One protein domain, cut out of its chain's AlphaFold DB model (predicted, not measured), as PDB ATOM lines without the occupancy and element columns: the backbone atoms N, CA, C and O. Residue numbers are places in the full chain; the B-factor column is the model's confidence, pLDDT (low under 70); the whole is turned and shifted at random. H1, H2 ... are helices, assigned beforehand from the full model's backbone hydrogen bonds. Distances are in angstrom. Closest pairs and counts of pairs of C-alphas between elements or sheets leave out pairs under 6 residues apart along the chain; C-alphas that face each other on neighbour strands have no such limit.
ATOM      1  N   PHE A 376      57.732 -39.229 -30.215       51.28
ATOM      2  CA  PHE A 376      56.777 -40.190 -30.774       51.28
ATOM      3  C   PHE A 376      55.310 -39.788 -30.564       51.28
ATOM      4  O   PHE A 376      54.412 -40.461 -31.069       51.28
ATOM      5  N   LYS A 377      55.031 -38.705 -29.825       66.00
ATOM      6  CA  LYS A 377      53.679 -38.146 -29.723       66.00
ATOM      7  C   LYS A 377      53.440 -37.223 -30.911       66.00
ATOM      8  O   LYS A 377      54.286 -36.405 -31.257       66.00
ATOM      9  N   THR A 378      52.262 -37.335 -31.512       69.88
ATOM     10  CA  THR A 378      51.836 -36.455 -32.597       69.88
ATOM     11  C   THR A 378      51.992 -34.984 -32.204       69.88
ATOM     12  O   THR A 378      51.343 -34.536 -31.260       69.88
ATOM     13  N   ASP A 379      52.835 -34.233 -32.912       80.38
ATOM     14  CA  ASP A 379      52.984 -32.791 -32.725       80.38
ATOM     15  C   ASP A 379      52.611 -32.009 -33.992       80.38
ATOM     16  O   ASP A 379      52.177 -32.580 -34.995       80.38
ATOM     17  N   VAL A 380      52.738 -30.681 -33.915       85.81
ATOM     18  CA  VAL A 380      52.388 -29.762 -35.006       85.81
ATOM     19  C   VAL A 380      53.176 -30.070 -36.284       85.81
ATOM     20  O   VAL A 380      52.638 -29.930 -37.375       85.81
ATOM     21  N   PHE A 381      54.414 -30.555 -36.188       88.94
ATOM     22  CA  PHE A 381      55.247 -30.800 -37.367       88.94
ATOM     23  C   PHE A 381      54.758 -31.993 -38.192       88.94
ATOM     24  O   PHE A 381      54.886 -31.988 -39.414       88.94
ATOM     25  N   ASN A 382      54.116 -32.974 -37.552       90.44
ATOM     26  CA  ASN A 382      53.456 -34.058 -38.282       90.44
ATOM     27  C   ASN A 382      52.267 -33.543 -39.113       90.44
ATOM     28  O   ASN A 382      51.963 -34.111 -40.159       90.44
ATOM     29  N   LEU A 383      51.612 -32.456 -38.683       93.25
ATOM     30  CA  LEU A 383      50.573 -31.811 -39.490       93.25
ATOM     31  C   LEU A 383      51.167 -31.144 -40.733       93.25
ATOM     32  O   LEU A 383      50.563 -31.245 -41.790       93.25
ATOM     33  N   PHE A 384      52.352 -30.533 -40.650       94.31
ATOM     34  CA  PHE A 384      53.000 -29.942 -41.829       94.31
ATOM     35  C   PHE A 384      53.334 -30.985 -42.892       94.31
ATOM     36  O   PHE A 384      53.091 -30.745 -44.067       94.31
ATOM     37  N   GLU A 385      53.807 -32.166 -42.490       91.94
ATOM     38  CA  GLU A 385      54.000 -33.276 -43.429       91.94
ATOM     39  C   GLU A 385      52.682 -33.701 -44.085       91.94
ATOM     40  O   GLU A 385      52.641 -33.990 -45.282       91.94
ATOM     41  N   LEU A 386      51.602 -33.752 -43.306       93.81
ATOM     42  CA  LEU A 386      50.290 -34.092 -43.834       93.81
ATOM     43  C   LEU A 386      49.809 -33.046 -44.847       93.81
ATOM     44  O   LEU A 386      49.326 -33.406 -45.916       93.81
ATOM     45  N   PHE A 387      49.984 -31.768 -44.522       95.88
ATOM     46  CA  PHE A 387      49.611 -30.643 -45.368       95.88
ATOM     47  C   PHE A 387      50.429 -30.582 -46.655       95.88
ATOM     48  O   PHE A 387      49.872 -30.353 -47.723       95.88
ATOM     49  N   GLU A 388      51.733 -30.839 -46.575       94.06
ATOM     50  CA  GLU A 388      52.611 -30.924 -47.740       94.06
ATOM     51  C   GLU A 388      52.156 -32.045 -48.688       94.06
ATOM     52  O   GLU A 388      51.994 -31.806 -49.883       94.06
ATOM     53  N   LYS A 389      51.851 -33.237 -48.151       93.31
ATOM     54  CA  LYS A 389      51.344 -34.380 -48.937       93.31
ATOM     55  C   LYS A 389      49.995 -34.115 -49.599       93.31
ATOM     56  O   LYS A 389      49.728 -34.681 -50.653       93.31
ATOM     57  N   SER A 390      49.145 -33.297 -48.983       94.81
ATOM     58  CA  SER A 390      47.829 -32.946 -49.520       94.81
ATOM     59  C   SER A 390      47.811 -31.626 -50.290       94.81
ATOM     60  O   SER A 390      46.728 -31.147 -50.607       94.81
ATOM     61  N   HIS A 391      48.968 -30.991 -50.515       95.69
ATOM     62  CA  HIS A 391      49.069 -29.643 -51.090       95.69
ATOM     63  C   HIS A 391      48.153 -28.608 -50.404       95.69
ATOM     64  O   HIS A 391      47.603 -27.713 -51.046       95.69
ATOM     65  N   PHE A 392      47.979 -28.733 -49.087       96.62
ATOM     66  CA  PHE A 392      47.148 -27.848 -48.281       96.62
ATOM     67  C   PHE A 392      48.010 -26.764 -47.626       96.62
ATOM     68  O   PHE A 392      48.952 -27.059 -46.890       96.62
ATOM     69  N   TYR A 393      47.681 -25.496 -47.849       96.38
ATOM     70  CA  TYR A 393      48.422 -24.369 -47.282       96.38
ATOM     71  C   TYR A 393      47.579 -23.689 -46.214       96.38
ATOM     72  O   TYR A 393      46.569 -23.064 -46.525       96.38
ATOM     73  N   VAL A 394      47.985 -23.818 -44.950       95.19
ATOM     74  CA  VAL A 394      47.309 -23.134 -43.842       95.19
ATOM     75  C   VAL A 394      47.409 -21.617 -44.002       95.19
ATOM     76  O   VAL A 394      48.405 -21.093 -44.494       95.19
ATOM     77  N   ARG A 395      46.379 -20.896 -43.560       94.88
ATOM     78  CA  ARG A 395      46.393 -19.430 -43.450       94.88
ATOM     79  C   ARG A 395      47.057 -19.001 -42.139       94.88
ATOM     80  O   ARG A 395      47.064 -19.756 -41.170       94.88
ATOM     81  N   GLN A 396      47.535 -17.758 -42.061       91.69
ATOM     82  CA  GLN A 396      48.180 -17.225 -40.849       91.69
ATOM     83  C   GLN A 396      47.299 -17.361 -39.589       91.69
ATOM     84  O   GLN A 396      47.783 -17.710 -38.513       91.69
ATOM     85  N   GLU A 397      45.991 -17.125 -39.716       91.38
ATOM     86  CA  GLU A 397      45.036 -17.277 -38.608       91.38
ATOM     87  C   GLU A 397      44.930 -18.737 -38.143       91.38
ATOM     88  O   GLU A 397      44.979 -19.015 -36.945       91.38
ATOM     89  N   GLU A 398      44.857 -19.679 -39.088       92.88
ATOM     90  CA  GLU A 398      44.801 -21.125 -38.827       92.88
ATOM     91  C   GLU A 398      46.105 -21.629 -38.194       92.88
ATOM     92  O   GLU A 398      46.092 -22.509 -37.333       92.88
ATOM     93  N   PHE A 399      47.234 -21.032 -38.573       89.88
ATOM     94  CA  PHE A 399      48.543 -21.345 -38.023       89.88
ATOM     95  C   PHE A 399      48.661 -20.984 -36.537       89.88
ATOM     96  O   PHE A 399      49.005 -21.834 -35.716       89.88
ATOM     97  N   ASN A 400      48.307 -19.753 -36.160       87.56
ATOM     98  CA  ASN A 400      48.318 -19.326 -34.752       87.56
ATOM     99  C   ASN A 400      47.427 -20.230 -33.890       87.56
ATOM    100  O   ASN A 400      47.756 -20.609 -32.764       87.56
ATOM    101  N   ILE A 401      46.296 -20.613 -34.472       86.56
ATOM    102  CA  ILE A 401      45.332 -21.527 -33.895       86.56
ATOM    103  C   ILE A 401      45.954 -22.921 -33.653       86.56
ATOM    104  O   ILE A 401      45.825 -23.451 -32.546       86.56
ATOM    105  N   LEU A 402      46.687 -23.487 -34.619       90.75
ATOM    106  CA  LEU A 402      47.398 -24.768 -34.473       90.75
ATOM    107  C   LEU A 402      48.391 -24.766 -33.304       90.75
ATOM    108  O   LEU A 402      48.434 -25.727 -32.538       90.75
ATOM    109  N   PHE A 403      49.146 -23.681 -33.134       87.94
ATOM    110  CA  PHE A 403      50.139 -23.546 -32.062       87.94
ATOM    111  C   PHE A 403      49.502 -23.386 -30.679       87.94
ATOM    112  O   PHE A 403      50.120 -23.718 -29.670       87.94
ATOM    113  N   SER A 404      48.249 -22.924 -30.623       88.19
ATOM    114  CA  SER A 404      47.490 -22.793 -29.374       88.19
ATOM    115  C   SER A 404      46.891 -24.114 -28.868       88.19
ATOM    116  O   SER A 404      46.355 -24.176 -27.754       88.19
ATOM    117  N   LEU A 405      46.935 -25.179 -29.675       89.88
ATOM    118  CA  LEU A 405      46.359 -26.461 -29.298       89.88
ATOM    119  C   LEU A 405      47.163 -27.161 -28.206       89.88
ATOM    120  O   LEU A 405      48.385 -27.256 -28.251       89.88
ATOM    121  N   SER A 406      46.441 -27.775 -27.269       89.19
ATOM    122  CA  SER A 406      47.041 -28.767 -26.377       89.19
ATOM    123  C   SER A 406      47.419 -30.031 -27.150       89.19
ATOM    124  O   SER A 406      46.755 -30.384 -28.125       89.19
ATOM    125  N   ASP A 407      48.404 -30.784 -26.657       86.88
ATOM    126  CA  ASP A 407      48.842 -32.045 -27.277       86.88
ATOM    127  C   ASP A 407      47.691 -33.028 -27.526       86.88
ATOM    128  O   ASP A 407      47.603 -33.660 -28.578       86.88
ATOM    129  N   ALA A 408      46.753 -33.121 -26.580       87.56
ATOM    130  CA  ALA A 408      45.587 -33.986 -26.723       87.56
ATOM    131  C   ALA A 408      44.677 -33.552 -27.884       87.56
ATOM    132  O   ALA A 408      44.070 -34.397 -28.537       87.56
ATOM    133  N   ASN A 409      44.554 -32.248 -28.137       91.31
ATOM    134  CA  ASN A 409      43.797 -31.753 -29.281       91.31
ATOM    135  C   ASN A 409      44.602 -31.846 -30.579       91.31
ATOM    136  O   ASN A 409      44.004 -32.184 -31.589       91.31
ATOM    137  N   LEU A 410      45.922 -31.635 -30.564       91.38
ATOM    138  CA  LEU A 410      46.774 -31.859 -31.738       91.38
ATOM    139  C   LEU A 410      46.671 -33.298 -32.235       91.38
ATOM    140  O   LEU A 410      46.457 -33.523 -33.421       91.38
ATOM    141  N   HIS A 411      46.744 -34.268 -31.324       89.94
ATOM    142  CA  HIS A 411      46.622 -35.678 -31.676       89.94
ATOM    143  C   HIS A 411      45.252 -36.012 -32.286       89.94
ATOM    144  O   HIS A 411      45.178 -36.656 -33.331       89.94
ATOM    145  N   ARG A 412      44.159 -35.515 -31.685       90.94
ATOM    146  CA  ARG A 412      42.805 -35.657 -32.254       90.94
ATOM    147  C   ARG A 412      42.702 -35.006 -33.627       90.94
ATOM    148  O   ARG A 412      42.142 -35.597 -34.542       90.94
ATOM    149  N   PHE A 413      43.236 -33.794 -33.759       93.81
ATOM    150  CA  PHE A 413      43.151 -33.024 -34.989       93.81
ATOM    151  C   PHE A 413      43.907 -33.711 -36.118       93.81
ATOM    152  O   PHE A 413      43.342 -33.912 -37.184       93.81
ATOM    153  N   TYR A 414      45.121 -34.188 -35.845       94.31
ATOM    154  CA  TYR A 414      45.888 -35.004 -36.777       94.31
ATOM    155  C   TYR A 414      45.129 -36.255 -37.216       94.31
ATOM    156  O   TYR A 414      45.079 -36.528 -38.408       94.31
ATOM    157  N   GLY A 415      44.503 -36.995 -36.291       91.12
ATOM    158  CA  GLY A 415      43.719 -38.183 -36.644       91.12
ATOM    159  C   GLY A 415      42.599 -37.873 -37.643       91.12
ATOM    160  O   GLY A 415      42.455 -38.573 -38.644       91.12
ATOM    161  N   VAL A 416      41.862 -36.780 -37.413       93.00
ATOM    162  CA  VAL A 416      40.793 -36.326 -38.318       93.00
ATOM    163  C   VAL A 416      41.361 -35.869 -39.663       93.00
ATOM    164  O   VAL A 416      40.910 -36.325 -40.713       93.00
ATOM    165  N   LEU A 417      42.373 -35.000 -39.649       95.38
ATOM    166  CA  LEU A 417      42.971 -34.460 -40.868       95.38
ATOM    167  C   LEU A 417      43.637 -35.553 -41.711       95.38
ATOM    168  O   LEU A 417      43.551 -35.507 -42.933       95.38
ATOM    169  N   ALA A 418      44.259 -36.557 -41.088       94.75
ATOM    170  CA  ALA A 418      44.857 -37.685 -41.796       94.75
ATOM    171  C   ALA A 418      43.797 -38.504 -42.544       94.75
ATOM    172  O   ALA A 418      44.017 -38.911 -43.685       94.75
ATOM    173  N   GLY A 419      42.623 -38.691 -41.930       92.25
ATOM    174  CA  GLY A 419      41.468 -39.305 -42.580       92.25
ATOM    175  C   GLY A 419      40.966 -38.499 -43.781       92.25
ATOM    176  O   GLY A 419      40.715 -39.082 -44.839       92.25
ATOM    177  N   LEU A 420      40.874 -37.172 -43.633       95.19
ATOM    178  CA  LEU A 420      40.473 -36.260 -44.710       95.19
ATOM    179  C   LEU A 420      41.477 -36.260 -45.863       95.19
ATOM    180  O   LEU A 420      41.081 -36.441 -47.007       95.19
ATOM    181  N   CYS A 421      42.770 -36.143 -45.561       94.88
ATOM    182  CA  CYS A 421      43.851 -36.177 -46.543       94.88
ATOM    183  C   CYS A 421      43.871 -37.501 -47.319       94.88
ATOM    184  O   CYS A 421      43.882 -37.477 -48.545       94.88
ATOM    185  N   LYS A 422      43.770 -38.655 -46.639       94.06
ATOM    186  CA  LYS A 422      43.715 -39.977 -47.298       94.06
ATOM    187  C   LYS A 422      42.532 -40.114 -48.264       94.06
ATOM    188  O   LYS A 422      42.562 -40.966 -49.143       94.06
ATOM    189  N   SER A 423      41.467 -39.346 -48.046       92.75
ATOM    190  CA  SER A 423      40.257 -39.377 -48.876       92.75
ATOM    191  C   SER A 423      40.140 -38.169 -49.798       92.75
ATOM    192  O   SER A 423      39.078 -37.983 -50.374       92.75
ATOM    193  N   GLU A 424      41.192 -37.351 -49.905       95.00
ATOM    194  CA  GLU A 424      41.229 -36.153 -50.754       95.00
ATOM    195  C   GLU A 424      40.105 -35.144 -50.439       95.00
ATOM    196  O   GLU A 424      39.655 -34.392 -51.296       95.00
ATOM    197  N   LEU A 425      39.658 -35.104 -49.177       95.50
ATOM    198  CA  LEU A 425      38.609 -34.200 -48.686       95.50
ATOM    199  C   LEU A 425      39.161 -33.060 -47.820       95.50
ATOM    200  O   LEU A 425      38.391 -32.426 -47.102       95.50
ATOM    201  N   LEU A 426      40.482 -32.849 -47.802       96.38
ATOM    202  CA  LEU A 426      41.100 -31.788 -47.007       96.38
ATOM    203  C   LEU A 426      41.153 -30.475 -47.801       96.38
ATOM    204  O   LEU A 426      41.943 -30.315 -48.722       96.38
ATOM    205  N   ASP A 427      40.339 -29.525 -47.367       96.06
ATOM    206  CA  ASP A 427      40.242 -28.144 -47.833       96.06
ATOM    207  C   ASP A 427      40.029 -27.200 -46.627       96.06
ATOM    208  O   ASP A 427      39.963 -27.636 -45.475       96.06
ATOM    209  N   HIS A 428      39.912 -25.889 -46.848       95.69
ATOM    210  CA  HIS A 428      39.745 -24.944 -45.734       95.69
ATOM    211  C   HIS A 428      38.416 -25.116 -44.979       95.69
ATOM    212  O   HIS A 428      38.348 -24.841 -43.779       95.69
ATOM    213  N   GLN A 429      37.354 -25.579 -45.644       96.12
ATOM    214  CA  GLN A 429      36.044 -25.755 -45.019       96.12
ATOM    215  C   GLN A 429      36.033 -26.980 -44.097       96.12
ATOM    216  O   GLN A 429      35.604 -26.904 -42.942       96.12
ATOM    217  N   SER A 430      36.519 -28.112 -44.593       96.00
ATOM    218  CA  SER A 430      36.707 -29.356 -43.847       96.00
ATOM    219  C   SER A 430      37.727 -29.188 -42.720       96.00
ATOM    220  O   SER A 430      37.472 -29.665 -41.613       96.00
ATOM    221  N   PHE A 431      38.809 -28.429 -42.938       95.94
ATOM    222  CA  PHE A 431      39.754 -28.035 -41.892       95.94
ATOM    223  C   PHE A 431      39.051 -27.256 -40.775       95.94
ATOM    224  O   PHE A 431      39.175 -27.620 -39.605       95.94
ATOM    225  N   ALA A 432      38.259 -26.231 -41.115       95.06
ATOM    226  CA  ALA A 432      37.519 -25.434 -40.137       95.06
ATOM    227  C   ALA A 432      36.494 -26.273 -39.352       95.06
ATOM    228  O   ALA A 432      36.388 -26.137 -38.132       95.06
ATOM    229  N   LYS A 433      35.786 -27.196 -40.017       94.88
ATOM    230  CA  LYS A 433      34.864 -28.137 -39.356       94.88
ATOM    231  C   LYS A 433      35.592 -29.098 -38.417       94.88
ATOM    232  O   LYS A 433      35.167 -29.288 -37.275       94.88
ATOM    233  N   ALA A 434      36.693 -29.695 -38.871       94.75
ATOM    234  CA  ALA A 434      37.528 -30.569 -38.053       94.75
ATOM    235  C   ALA A 434      38.070 -29.812 -36.831       94.75
ATOM    236  O   ALA A 434      38.012 -30.312 -35.705       94.75
ATOM    237  N   TRP A 435      38.516 -28.573 -37.043       94.06
ATOM    238  CA  TRP A 435      39.006 -27.688 -35.999       94.06
ATOM    239  C   TRP A 435      37.920 -27.416 -34.961       94.06
ATOM    240  O   TRP A 435      38.134 -27.651 -33.767       94.06
ATOM    241  N   GLN A 436      36.743 -26.972 -35.412       94.19
ATOM    242  CA  GLN A 436      35.598 -26.690 -34.556       94.19
ATOM    243  C   GLN A 436      35.278 -27.911 -33.692       94.19
ATOM    244  O   GLN A 436      35.231 -27.792 -32.475       94.19
ATOM    245  N   ARG A 437      35.178 -29.110 -34.271       91.69
ATOM    246  CA  ARG A 437      34.890 -30.349 -33.522       91.69
ATOM    247  C   ARG A 437      35.947 -30.683 -32.481       91.69
ATOM    248  O   ARG A 437      35.641 -30.975 -31.316       91.69
ATOM    249  N   VAL A 438      37.216 -30.623 -32.870       91.19
ATOM    250  CA  VAL A 438      38.332 -30.998 -31.995       91.19
ATOM    251  C   VAL A 438      38.565 -29.969 -30.891       91.19
ATOM    252  O   VAL A 438      38.983 -30.339 -29.788       91.19
ATOM    253  N   THR A 439      38.186 -28.711 -31.091       91.00
ATOM    254  CA  THR A 439      38.388 -27.648 -30.095       91.00
ATOM    255  C   THR A 439      37.148 -27.247 -29.332       91.00
ATOM    256  O   THR A 439      37.284 -26.703 -28.236       91.00
ATOM    257  N   GLU A 440      35.964 -27.611 -29.820       93.06
ATOM    258  CA  GLU A 440      34.701 -27.299 -29.170       93.06
ATOM    259  C   GLU A 440      34.723 -27.764 -27.715       93.06
ATOM    260  O   GLU A 440      34.892 -28.957 -27.399       93.06
TER     261      GLU A 440
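This is residues 376 to 440 of the 747 residues of the protein "Serine/threonine-protein kinase D" of Legionella sainthelensi (UniProt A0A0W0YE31). Four helices stand at the corners of a rough square: H3, the longest, has H1 nearly parallel beside it and H4 folded back along it as a helical hairpin, while the short H2 is set steeply at the fourth corner. The printed part has 65 residues with four named helices, in the order H1 H2 H3 H4 along the chain, which hold 46 of those residues, and no named strand; its class is all helix. The whole is compact, radius of gyration of the C-alphas 10.5 A, spanning 26 by 25 by 20 A.

H1, residues 380 to 389, begins at C-alpha 380 (52.388, -29.762, -35.006) and is 14.7 A long. H2 is residues 396 to 403, 11.0 A. H3, residues 407 to 422, is 22.1 A. H4, residues 428 to 439, 15.9 A, ends at C-alpha 439 (38.388, -27.648, -30.095).

H1 and H3 touch, closest C-alphas Leu 383 and Tyr 414 at 6.3 A, the same way at a shallow tilt of 8 degrees. H3 and H4 touch, closest C-alphas Phe 413 and Val 438 at 6.0 A, opposite ways at 32 degrees. H2 is close to but not clearly touching H1, closest C-alphas Val 380 and Leu 402 at 7.1 A. H2 and H4 are near each other; H1 and H4 are apart. In H1, H2, H3 and H4 every O i to N i+4 pair is within hydrogen-bond range.

The C-alphas farthest apart, of Phe 376 and Gln 429, are 29.0 A apart. The printed part has no cut and no long link. Residues 376 to 378 have pLDDT under 70.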